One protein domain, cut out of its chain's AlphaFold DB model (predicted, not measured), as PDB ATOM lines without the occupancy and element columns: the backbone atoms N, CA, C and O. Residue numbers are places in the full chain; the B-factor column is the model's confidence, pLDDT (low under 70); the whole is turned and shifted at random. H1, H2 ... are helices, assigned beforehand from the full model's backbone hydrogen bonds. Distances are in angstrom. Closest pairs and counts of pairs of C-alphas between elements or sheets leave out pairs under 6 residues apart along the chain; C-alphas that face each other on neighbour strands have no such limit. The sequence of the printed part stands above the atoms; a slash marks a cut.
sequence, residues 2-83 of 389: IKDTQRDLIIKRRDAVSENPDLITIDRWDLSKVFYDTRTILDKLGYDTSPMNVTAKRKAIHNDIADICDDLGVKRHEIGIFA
ATOM      1  N   ILE A   2     -13.081  31.524 -19.051       89.38
ATOM      2  CA  ILE A   2     -14.096  32.266 -18.260       89.38
ATOM      3  C   ILE A   2     -15.382  32.480 -19.077       89.38
ATOM      4  O   ILE A   2     -16.457  32.094 -18.630       89.38
ATOM      5  N   LYS A   3     -15.245  33.012 -20.301       91.06
ATOM      6  CA  LYS A   3     -16.367  33.247 -21.223       91.06
ATOM      7  C   LYS A   3     -17.114  31.957 -21.591       91.06
ATOM      8  O   LYS A   3     -18.336  31.959 -21.640       91.06
ATOM      9  N   ASP A   4     -16.399  30.844 -21.769       92.50
ATOM     10  CA  ASP A   4     -17.009  29.536 -22.068       92.50
ATOM     11  C   ASP A   4     -17.810  29.013 -20.867       92.50
ATOM     12  O   ASP A   4     -18.950  28.592 -21.014       92.50
ATOM     13  N   THR A   5     -17.264  29.138 -19.652       94.44
ATOM     14  CA  THR A   5     -17.976  28.777 -18.419       94.44
ATOM     15  C   THR A   5     -19.219  29.642 -18.201       94.44
ATOM     16  O   THR A   5     -20.255  29.120 -17.795       94.44
ATOM     17  N   GLN A   6     -19.152  30.945 -18.501       94.69
ATOM     18  CA  GLN A   6     -20.332  31.818 -18.489       94.69
ATOM     19  C   GLN A   6     -21.370  31.374 -19.520       94.69
ATOM     20  O   GLN A   6     -22.557  31.346 -19.207       94.69
ATOM     21  N   ARG A   7     -20.933  30.999 -20.728       96.56
ATOM     22  CA  ARG A   7     -21.811  30.507 -21.795       96.56
ATOM     23  C   ARG A   7     -22.566  29.258 -21.366       96.56
ATOM     24  O   ARG A   7     -23.788  29.242 -21.463       96.56
ATOM     25  N   ASP A   8     -21.871  28.274 -20.806       96.06
ATOM     26  CA  ASP A   8     -22.497  27.049 -20.299       96.06
ATOM     27  C   ASP A   8     -23.499  27.337 -19.172       96.06
ATOM     28  O   ASP A   8     -24.566  26.723 -19.103       96.06
ATOM     29  N   LEU A   9     -23.172  28.280 -18.285       96.38
ATOM     30  CA  LEU A   9     -24.053  28.692 -17.194       96.38
ATOM     31  C   LEU A   9     -25.325  29.383 -17.719       96.38
ATOM     32  O   LEU A   9     -26.422  29.087 -17.248       96.38
ATOM     33  N   ILE A  10     -25.188  30.265 -18.712       96.38
ATOM     34  CA  ILE A  10     -26.302  30.994 -19.334       96.38
ATOM     35  C   ILE A  10     -27.194  30.052 -20.153       96.38
ATOM     36  O   ILE A  10     -28.414  30.165 -20.068       96.38
ATOM     37  N   ILE A  11     -26.621  29.077 -20.871       96.81
ATOM     38  CA  ILE A  11     -27.390  28.031 -21.569       96.81
ATOM     39  C   ILE A  11     -28.253  27.256 -20.570       96.81
ATOM     40  O   ILE A  11     -29.463  27.162 -20.755       96.81
ATOM     41  N   LYS A  12     -27.662  26.785 -19.463       96.19
ATOM     42  CA  LYS A  12     -28.411  26.078 -18.412       96.19
ATOM     43  C   LYS A  12     -29.535  26.928 -17.833       96.19
ATOM     44  O   LYS A  12     -30.611  26.410 -17.559       96.19
ATOM     45  N   ARG A  13     -29.288  28.227 -17.640       95.81
ATOM     46  CA  ARG A  13     -30.304  29.153 -17.140       95.81
ATOM     47  C   ARG A  13     -31.452  29.324 -18.131       95.81
ATOM     48  O   ARG A  13     -32.604  29.242 -17.720       95.81
ATOM     49  N   ARG A  14     -31.146  29.533 -19.412       96.25
ATOM     50  CA  ARG A  14     -32.141  29.628 -20.487       96.25
ATOM     51  C   ARG A  14     -33.018  28.381 -20.537       96.25
ATOM     52  O   ARG A  14     -34.237  28.501 -20.574       96.25
ATOM     53  N   ASP A  15     -32.398  27.206 -20.513       96.25
ATOM     54  CA  ASP A  15     -33.115  25.936 -20.604       96.25
ATOM     55  C   ASP A  15     -34.014  25.737 -19.368       96.25
ATOM     56  O   ASP A  15     -35.195  25.435 -19.513       96.25
ATOM     57  N   ALA A  16     -33.515  26.049 -18.164       94.94
ATOM     58  CA  ALA A  16     -34.312  26.002 -16.936       94.94
ATOM     59  C   ALA A  16     -35.510  26.968 -16.958       94.94
ATOM     60  O   ALA A  16     -36.599  26.604 -16.525       94.94
ATOM     61  N   VAL A  17     -35.335  28.189 -17.475       93.81
ATOM     62  CA  VAL A  17     -36.433  29.163 -17.624       93.81
ATOM     63  C   VAL A  17     -37.442  28.714 -18.680       93.81
ATOM     64  O   VAL A  17     -38.641  28.905 -18.499       93.81
ATOM     65  N   SER A  18     -36.986  28.076 -19.758       93.00
ATOM     66  CA  SER A  18     -37.884  27.493 -20.757       93.00
ATOM     67  C   SER A  18     -38.740  26.361 -20.179       93.00
ATOM     68  O   SER A  18     -39.864  26.166 -20.636       93.00
ATOM     69  N   GLU A  19     -38.217  25.608 -19.208       95.69
ATOM     70  CA  GLU A  19     -38.951  24.553 -18.495       95.69
ATOM     71  C   GLU A  19     -39.864  25.117 -17.395       95.69
ATOM     72  O   GLU A  19     -40.959  24.599 -17.177       95.69
ATOM     73  N   ASN A  20     -39.431  26.183 -16.713       93.31
ATOM     74  CA  ASN A  20     -40.184  26.857 -15.662       93.31
ATOM     75  C   ASN A  20     -40.069  28.393 -15.782       93.31
ATOM     76  O   ASN A  20     -39.142  28.989 -15.214       93.31
ATOM     77  N   PRO A  21     -41.034  29.048 -16.458       90.12
ATOM     78  CA  PRO A  21     -41.039  30.500 -16.630       90.12
ATOM     79  C   PRO A  21     -41.063  31.299 -15.318       90.12
ATOM     80  O   PRO A  21     -40.545  32.417 -15.283       90.12
ATOM     81  N   ASP A  22     -41.574  30.730 -14.218       86.06
ATOM     82  CA  ASP A  22     -41.621  31.410 -12.915       86.06
ATOM     83  C   ASP A  22     -40.219  31.701 -12.362       86.06
ATOM     84  O   ASP A  22     -40.043  32.613 -11.556       86.06
ATOM     85  N   LEU A  23     -39.177  30.998 -12.826       85.75
ATOM     86  CA  LEU A  23     -37.790  31.269 -12.426       85.75
ATOM     87  C   LEU A  23     -37.342  32.697 -12.752       85.75
ATOM     88  O   LEU A  23     -36.451  33.216 -12.076       85.75
ATOM     89  N   ILE A  24     -37.965  33.350 -13.738       79.69
ATOM     90  CA  ILE A  24     -37.716  34.762 -14.058       79.69
ATOM     91  C   ILE A  24     -38.040  35.666 -12.859       79.69
ATOM     92  O   ILE A  24     -37.365  36.681 -12.672       79.69
ATOM     93  N   THR A  25     -39.026  35.297 -12.034       72.94
ATOM     94  CA  THR A  25     -39.481  36.079 -10.875       72.94
ATOM     95  C   THR A  25     -38.973  35.521  -9.546       72.94
ATOM     96  O   THR A  25     -38.533  36.308  -8.709       72.94
ATOM     97  N   ILE A  26     -38.976  34.197  -9.349       81.38
ATOM     98  CA  ILE A  26     -38.669  33.575  -8.044       81.38
ATOM     99  C   ILE A  26     -37.173  33.301  -7.803       81.38
ATOM    100  O   ILE A  26     -36.763  33.188  -6.651       81.38
ATOM    101  N   ASP A  27     -36.348  33.206  -8.855       85.56
ATOM    102  CA  ASP A  27     -34.895  32.965  -8.759       85.56
ATOM    103  C   ASP A  27     -34.137  33.898  -9.707       85.56
ATOM    104  O   ASP A  27     -33.634  33.495 -10.757       85.56
ATOM    105  N   ARG A  28     -34.094  35.183  -9.361       82.19
ATOM    106  CA  ARG A  28     -33.511  36.230 -10.209       82.19
ATOM    107  C   ARG A  28     -31.994  36.238 -10.104       82.19
ATOM    108  O   ARG A  28     -31.434  36.151  -9.012       82.19
ATOM    109  N   TRP A  29     -31.317  36.380 -11.238       89.69
ATOM    110  CA  TRP A  29     -29.861  36.460 -11.275       89.69
ATOM    111  C   TRP A  29     -29.428  37.887 -11.582       89.69
ATOM    112  O   TRP A  29     -29.817  38.442 -12.601       89.69
ATOM    113  N   ASP A  30     -28.592  38.489 -10.741       83.94
ATOM    114  CA  ASP A  30     -27.885  39.711 -11.118       83.94
ATOM    115  C   ASP A  30     -26.557  39.368 -11.824       83.94
ATOM    116  O   ASP A  30     -26.087  38.223 -11.822       83.94
ATOM    117  N   LEU A  31     -25.906  40.368 -12.427       85.38
ATOM    118  CA  LEU A  31     -24.587  40.168 -13.050       85.38
ATOM    119  C   LEU A  31     -23.547  39.639 -12.046       85.38
ATOM    120  O   LEU A  31     -22.631  38.908 -12.430       85.38
ATOM    121  N   SER A  32     -23.693  39.979 -10.760       83.94
ATOM    122  CA  SER A  32     -22.805  39.489  -9.706       83.94
ATOM    123  C   SER A  32     -22.986  37.995  -9.464       83.94
ATOM    124  O   SER A  32     -21.988  37.297  -9.319       83.94
ATOM    125  N   LYS A  33     -24.219  37.482  -9.456       88.31
ATOM    126  CA  LYS A  33     -24.518  36.058  -9.307       88.31
ATOM    127  C   LYS A  33     -23.890  35.259 -10.437       88.31
ATOM    128  O   LYS A  33     -23.145  34.325 -10.161       88.31
ATOM    129  N   VAL A  34     -24.066  35.695 -11.686       90.06
ATOM    130  CA  VAL A  34     -23.404  35.065 -12.844       90.06
ATOM    131  C   VAL A  34     -21.882  35.061 -12.665       90.06
ATOM    132  O   VAL A  34     -21.231  34.040 -12.893       90.06
ATOM    133  N   PHE A  35     -21.301  36.175 -12.207       91.00
ATOM    134  CA  PHE A  35     -19.869  36.276 -11.915       91.00
ATOM    135  C   PHE A  35     -19.418  35.295 -10.818       91.00
ATOM    136  O   PHE A  35     -18.431  34.581 -11.010       91.00
ATOM    137  N   TYR A  36     -20.117  35.238  -9.681       90.50
ATOM    138  CA  TYR A  36     -19.753  34.382  -8.548       90.50
ATOM    139  C   TYR A  36     -19.974  32.896  -8.841       90.50
ATOM    140  O   TYR A  36     -19.139  32.079  -8.449       90.50
ATOM    141  N   ASP A  37     -21.027  32.544  -9.573       93.19
ATOM    142  CA  ASP A  37     -21.296  31.169  -9.996       93.19
ATOM    143  C   ASP A  37     -20.233  30.701 -11.001       93.19
ATOM    144  O   ASP A  37     -19.653  29.626 -10.835       93.19
ATOM    145  N   THR A  38     -19.866  31.554 -11.965       93.56
ATOM    146  CA  THR A  38     -18.741  31.302 -12.885       93.56
ATOM    147  C   THR A  38     -17.440  31.089 -12.117       93.56
ATOM    148  O   THR A  38     -16.724  30.118 -12.360       93.56
ATOM    149  N   ARG A  39     -17.140  31.977 -11.160       92.19
ATOM    150  CA  ARG A  39     -15.946  31.878 -10.315       92.19
ATOM    151  C   ARG A  39     -15.920  30.558  -9.550       92.19
ATOM    152  O   ARG A  39     -14.921  29.859  -9.578       92.19
ATOM    153  N   THR A  40     -17.044  30.194  -8.937       93.00
ATOM    154  CA  THR A  40     -17.191  28.956  -8.163       93.00
ATOM    155  C   THR A  40     -16.967  27.715  -9.024       93.00
ATOM    156  O   THR A  40     -16.342  26.758  -8.571       93.00
ATOM    157  N   ILE A  41     -17.454  27.709 -10.269       93.00
ATOM    158  CA  ILE A  41     -17.211  26.605 -11.207       93.00
ATOM    159  C   ILE A  41     -15.721  26.518 -11.554       93.00
ATOM    160  O   ILE A  41     -15.148  25.434 -11.496       93.00
ATOM    161  N   LEU A  42     -15.079  27.645 -11.863       93.06
ATOM    162  CA  LEU A  42     -13.653  27.684 -12.199       93.06
ATOM    163  C   LEU A  42     -12.758  27.280 -11.018       93.06
ATOM    164  O   LEU A  42     -11.831  26.495 -11.214       93.06
ATOM    165  N   ASP A  43     -13.070  27.740  -9.804       91.00
ATOM    166  CA  ASP A  43     -12.375  27.344  -8.573       91.00
ATOM    167  C   ASP A  43     -12.476  25.824  -8.358       91.00
ATOM    168  O   ASP A  43     -11.477  25.163  -8.077       91.00
ATOM    169  N   LYS A  44     -13.667  25.236  -8.558       92.56
ATOM    170  CA  LYS A  44     -13.879  23.778  -8.465       92.56
ATOM    171  C   LYS A  44     -13.100  22.986  -9.517       92.56
ATOM    172  O   LYS A  44     -12.755  21.834  -9.267       92.56
ATOM    173  N   LEU A  45     -12.824  23.587 -10.671       92.75
ATOM    174  CA  LEU A  45     -11.991  23.005 -11.726       92.75
ATOM    175  C   LEU A  45     -10.483  23.235 -11.494       92.75
ATOM    176  O   LEU A  45      -9.671  22.788 -12.301       92.75
ATOM    177  N   GLY A  46     -10.100  23.892 -10.393       92.06
ATOM    178  CA  GLY A  46      -8.707  24.112 -10.001       92.06
ATOM    179  C   GLY A  46      -8.041  25.327 -10.653       92.06
ATOM    180  O   GLY A  46      -6.813  25.420 -10.644       92.06
ATOM    181  N   TYR A  47      -8.810  26.254 -11.230       91.06
ATOM    182  CA  TYR A  47      -8.267  27.482 -11.812       91.06
ATOM    183  C   TYR A  47      -8.089  28.585 -10.761       91.06
ATOM    184  O   TYR A  47      -8.934  28.762  -9.892       91.06
ATOM    185  N   ASP A  48      -7.021  29.381 -10.879       88.38
ATOM    186  CA  ASP A  48      -6.840  30.581 -10.052       88.38
ATOM    187  C   ASP A  48      -7.791  31.698 -10.503       88.38
ATOM    188  O   ASP A  48      -7.627  32.297 -11.574       88.38
ATOM    189  N   THR A  49      -8.783  32.001  -9.669       88.38
ATOM    190  CA  THR A  49      -9.768  33.051  -9.933       88.38
ATOM    191  C   THR A  49      -9.445  34.393  -9.279       88.38
ATOM    192  O   THR A  49     -10.150  35.377  -9.526       88.38
ATOM    193  N   SER A  50      -8.346  34.508  -8.524       85.50
ATOM    194  CA  SER A  50      -7.899  35.772  -7.912       85.50
ATOM    195  C   SER A  50      -7.857  36.949  -8.905       85.50
ATOM    196  O   SER A  50      -8.309  38.047  -8.555       85.50
ATOM    197  N   PRO A  51      -7.426  36.762 -10.174       83.62
ATOM    198  CA  PRO A  51      -7.415  37.835 -11.162       83.62
ATOM    199  C   PRO A  51      -8.808  38.336 -11.580       83.62
ATOM    200  O   PRO A  51      -8.900  39.444 -12.107       83.62
ATOM    201  N   MET A  52      -9.884  37.568 -11.373       85.12
ATOM    202  CA  MET A  52     -11.256  37.983 -11.711       85.12
ATOM    203  C   MET A  52     -11.745  39.145 -10.834       85.12
ATOM    204  O   MET A  52     -12.602  39.913 -11.263       85.12
ATOM    205  N   ASN A  53     -11.174  39.316  -9.638       81.81
ATOM    206  CA  ASN A  53     -11.550  40.386  -8.708       81.81
ATOM    207  C   ASN A  53     -10.959  41.759  -9.084       81.81
ATOM    208  O   ASN A  53     -11.342  42.773  -8.504       81.81
ATOM    209  N   VAL A  54     -10.046  41.823 -10.060       86.19
ATOM    210  CA  VAL A  54      -9.508  43.094 -10.562       86.19
ATOM    211  C   VAL A  54     -10.627  43.871 -11.259       86.19
ATOM    212  O   VAL A  54     -11.210  43.370 -12.216       86.19
ATOM    213  N   THR A  55     -10.889  45.116 -10.842       75.62
ATOM    214  CA  THR A  55     -12.020  45.943 -11.315       75.62
ATOM    215  C   THR A  55     -12.188  45.952 -12.836       75.62
ATOM    216  O   THR A  55     -13.289  45.747 -13.343       75.62
ATOM    217  N   ALA A  56     -11.092  46.129 -13.583       75.81
ATOM    218  CA  ALA A  56     -11.120  46.130 -15.046       75.81
ATOM    219  C   ALA A  56     -11.546  44.773 -15.641       75.81
ATOM    220  O   ALA A  56     -12.297  44.737 -16.613       75.81
ATOM    221  N   LYS A  57     -11.101  43.659 -15.044       82.62
ATOM    222  CA  LYS A  57     -11.479  42.302 -15.466       82.62
ATOM    223  C   LYS A  57     -12.914  41.978 -15.071       82.62
ATOM    224  O   LYS A  57     -13.642  41.448 -15.896       82.62
ATOM    225  N   ARG A  58     -13.352  42.368 -13.871       80.69
ATOM    226  CA  ARG A  58     -14.747  42.211 -13.441       80.69
ATOM    227  C   ARG A  58     -15.715  42.925 -14.387       80.69
ATOM    228  O   ARG A  58     -16.708  42.333 -14.790       80.69
ATOM    229  N   LYS A  59     -15.391  44.158 -14.800       78.12
ATOM    230  CA  LYS A  59     -16.185  44.900 -15.795       78.12
ATOM    231  C   LYS A  59     -16.237  44.171 -17.143       78.12
ATOM    232  O   LYS A  59     -17.313  44.056 -17.712       78.12
ATOM    233  N   ALA A  60     -15.108  43.644 -17.621       81.81
ATOM    234  CA  ALA A  60     -15.074  42.859 -18.857       81.81
ATOM    235  C   ALA A  60     -15.939  41.586 -18.764       81.81
ATOM    236  O   ALA A  60     -16.748  41.344 -19.648       81.81
ATOM    237  N   ILE A  61     -15.850  40.849 -17.653       85.75
ATOM    238  CA  ILE A  61     -16.641  39.631 -17.405       85.75
ATOM    239  C   ILE A  61     -18.145  39.942 -17.345       85.75
ATOM    240  O   ILE A  61     -18.954  39.154 -17.822       85.75
ATOM    241  N   HIS A  62     -18.538  41.084 -16.772       85.44
ATOM    242  CA  HIS A  62     -19.937  41.521 -16.789       85.44
ATOM    243  C   HIS A  62     -20.415  41.881 -18.204       85.44
ATOM    244  O   HIS A  62     -21.551  41.565 -18.549       85.44
ATOM    245  N   ASN A  63     -19.567  42.522 -19.014       83.19
ATOM    246  CA  ASN A  63     -19.899  42.860 -20.400       83.19
ATOM    247  C   ASN A  63     -20.063  41.600 -21.266       83.19
ATOM    248  O   ASN A  63     -21.005  41.533 -22.048       83.19
ATOM    249  N   ASP A  64     -19.224  40.576 -21.057       90.94
ATOM    250  CA  ASP A  64     -19.300  39.299 -21.783       90.94
ATOM    251  C   ASP A  64     -20.670  38.605 -21.637       90.94
ATOM    252  O   ASP A  64     -21.065  37.854 -22.523       90.94
ATOM    253  N   ILE A  65     -21.416  38.852 -20.550       90.12
ATOM    254  CA  ILE A  65     -22.752  38.270 -20.327       90.12
ATOM    255  C   ILE A  65     -23.739  38.729 -21.406       90.12
ATOM    256  O   ILE A  65     -24.531  37.918 -21.878       90.12
ATOM    257  N   ALA A  66     -23.704  40.013 -21.782       84.12
ATOM    258  CA  ALA A  66     -24.580  40.555 -22.818       84.12
ATOM    259  C   ALA A  66     -24.245  39.931 -24.181       84.12
ATOM    260  O   ALA A  66     -25.129  39.348 -24.802       84.12
ATOM    261  N   ASP A  67     -22.957  39.929 -24.550       88.62
ATOM    262  CA  ASP A  67     -22.468  39.297 -25.782       88.62
ATOM    263  C   ASP A  67     -22.907  37.831 -25.883       88.62
ATOM    264  O   ASP A  67     -23.348  37.379 -26.932       88.62
ATOM    265  N   ILE A  68     -22.787  37.074 -24.786       93.94
ATOM    266  CA  ILE A  68     -23.169  35.661 -24.748       93.94
ATOM    267  C   ILE A  68     -24.675  35.483 -24.965       93.94
ATOM    268  O   ILE A  68     -25.078  34.537 -25.635       93.94
ATOM    269  N   CYS A  69     -25.509  36.337 -24.375       89.75
ATOM    270  CA  CYS A  69     -26.958  36.238 -24.544       89.75
ATOM    271  C   CYS A  69     -27.354  36.535 -25.997       89.75
ATOM    272  O   CYS A  69     -28.080  35.743 -26.598       89.75
ATOM    273  N   ASP A  70     -26.791  37.592 -26.589       87.81
ATOM    274  CA  ASP A  70     -27.017  37.938 -27.996       87.81
ATOM    275  C   ASP A  70     -26.547  36.815 -28.941       87.81
ATOM    276  O   ASP A  70     -27.289  36.409 -29.835       87.81
ATOM    277  N   ASP A  71     -25.371  36.232 -28.684       91.94
ATOM    278  CA  ASP A  71     -24.841  35.044 -29.373       91.94
ATOM    279  C   ASP A  71     -25.793  33.829 -29.314       91.94
ATOM    280  O   ASP A  71     -25.775  32.964 -30.193       91.94
ATOM    281  N   LEU A  72     -26.568  33.714 -28.233       91.00
ATOM    282  CA  LEU A  72     -27.536  32.639 -27.999       91.00
ATOM    283  C   LEU A  72     -28.944  32.989 -28.503       91.00
ATOM    284  O   LEU A  72     -29.844  32.156 -28.377       91.00
ATOM    285  N   GLY A  73     -29.131  34.185 -29.070       90.44
ATOM    286  CA  GLY A  73     -30.411  34.663 -29.584       90.44
ATOM    287  C   GLY A  73     -31.450  34.950 -28.500       90.44
ATOM    288  O   GLY A  73     -32.639  34.911 -28.795       90.44
ATOM    289  N   VAL A  74     -31.020  35.204 -27.260       89.81
ATOM    290  CA  VAL A  74     -31.905  35.531 -26.133       89.81
ATOM    291  C   VAL A  74     -31.486  36.845 -25.494       89.81
ATOM    292  O   VAL A  74     -30.306  37.183 -25.439       89.81
ATOM    293  N   LYS A  75     -32.442  37.597 -24.960       84.62
ATOM    294  CA  LYS A  75     -32.152  38.768 -24.134       84.62
ATOM    295  C   LYS A  75     -32.003  38.355 -22.675       84.62
ATOM    296  O   LYS A  75     -32.654  37.434 -22.195       84.62
ATOM    297  N   ARG A  76     -31.138  39.061 -21.939       86.88
ATOM    298  CA  ARG A  76     -30.822  38.747 -20.530       86.88
ATOM    299  C   ARG A  76     -32.076  38.627 -19.657       86.88
ATOM    300  O   ARG A  76     -32.180  37.707 -18.850       86.88
ATOM    301  N   HIS A  77     -33.048  39.510 -19.865       79.88
ATOM    302  CA  HIS A  77     -34.295  39.526 -19.104       79.88
ATOM    303  C   HIS A  77     -35.230  38.353 -19.418       79.88
ATOM    304  O   HIS A  77     -35.912  37.883 -18.510       79.88
ATOM    305  N   GLU A  78     -35.220  37.827 -20.648       82.81
ATOM    306  CA  GLU A  78     -36.025  36.656 -21.040       82.81
ATOM    307  C   GLU A  78     -35.615  35.399 -20.266       82.81
ATOM    308  O   GLU A  78     -36.394  34.465 -20.131       82.81
ATOM    309  N   ILE A  79     -34.396  35.392 -19.721       91.12
ATOM    310  CA  ILE A  79     -33.842  34.298 -18.921       91.12
ATOM    311  C   ILE A  79     -33.621  34.695 -17.453       91.12
ATOM    312  O   ILE A  79     -32.941  33.994 -16.698       91.12
ATOM    313  N   GLY A  80     -34.199  35.817 -17.015       84.94
ATOM    314  CA  GLY A  80     -34.147  36.279 -15.627       84.94
ATOM    315  C   GLY A  80     -32.761  36.727 -15.142       84.94
ATOM    316  O   GLY A  80     -32.473  36.586 -13.951       84.94
ATOM    317  N   ILE A  81     -31.906  37.235 -16.040       87.50
ATOM    318  CA  ILE A  81     -30.628  37.882 -15.710       87.50
ATOM    319  C   ILE A  81     -30.785  39.405 -15.798       87.50
ATOM    320  O   ILE A  81     -31.187  39.941 -16.829       87.50
ATOM    321  N   PHE A  82     -30.409  40.116 -14.737       75.50
ATOM    322  CA  PHE A  82     -30.661  41.545 -14.570       75.50
ATOM    323  C   PHE A  82     -29.374  42.329 -14.278       75.50
ATOM    324  O   PHE A  82     -28.470  41.872 -13.571       75.50
ATOM    325  N   ALA A  83     -29.276  43.540 -14.827       66.50
ATOM    326  CA  ALA A  83     -28.283  44.516 -14.389       66.50
ATOM    327  C   ALA A  83     -28.807  45.244 -13.146       66.50
ATOM    328  O   ALA A  83     -30.006  45.492 -13.056       66.50
TER     329      ALA A  83
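AT A GLANCE: This is residues 2 to 83 of the 389 residues of an uncharacterized protein of Thaumarchaeota archaeon (UniProt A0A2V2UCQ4). Three long helices, H1, H3 and H5, cross one another in a compact packing, with each touching the other two and no pair side by side. H1 runs roughly along the longest axis; the short helices H2 and H6 gather near its last residues, and the short H4 sits at the other end of the domain, in the turn from H3 to H5. A short parallel pairing, residues 29 to 30 with 81 to 82, ties the stretch before H3 to the last printed residues. The printed part has 82 residues with six named helices, H1 to H6 in order, and no named strand; the class is all helix. The whole is compact, with a radius of gyration of the C-alphas of 12.5 A, and spans 35 by 23 by 21 A, only just elongated.

HOW THE PARTS SIT: H1, residues 2 to 19, is the hub, touching four other helices. It touches H2, residues 23 to 26, only at the corner by their link, and only just, with 3 pairs of C-alphas within 8 A; the closest are those of Val 17 and Leu 23, 5.8 A apart. With residues 2 to 9 alone H1 touches H3, residues 31 to 44, at a steep tilt of 64 degrees, opposite ways; the closest C-alphas, of Gln 6 and Thr 38, are 5.8 A apart. H4, residues 50 to 53, is close to H3 but not clearly touching, the closest C-alphas being those of Arg 39 and Met 52 at 7.8 A. With residues 2 to 10 alone H1 touches H5, residues 55 to 71, at a steep tilt of 46 degrees, the same way; the C-alphas of Arg 7 and Ile 68 are closest, at 6.1 A. H3, with residues 31 to 35 alone, touches residues 58 to 65 of H5, about perpendicular at 80 degrees; the C-alphas of Leu 31 and His 62 are closest, at 6.1 A. H6, residues 76 to 79, only just touches H1, with 3 pairs of C-alphas within 8 A; the closest are those of Arg 14 and Ile 79, 5.2 A apart. H2 and H3 are apart. Every O i to N i+4 pair is within hydrogen-bond range in H1 and H3, and 10 of 13 are in H5, while H2, H4 and H6 are too short for such a pair.

IN THESE COORDINATES: H1 begins at C-alpha 2 (-14.096, 32.266, -18.260) and measures 26.0 A from first to last C-alpha. H2 measures 5.0 A, H3 20.1 A and H4 5.9 A. H5 measures 24.7 A and ends at C-alpha 71 (-24.841, 35.044, -29.373). H6 measures 5.6 A and ends at C-alpha 79 (-33.842, 34.298, -18.921).

THE WHOLE: The two C-alphas farthest apart, those of Glu 19 and Val 54, are 35.7 A from each other. The printed part has no cut, and the five links between its helices are tight. The mean pLDDT of the printed part is 88.3, and residue 83 alone is under 70.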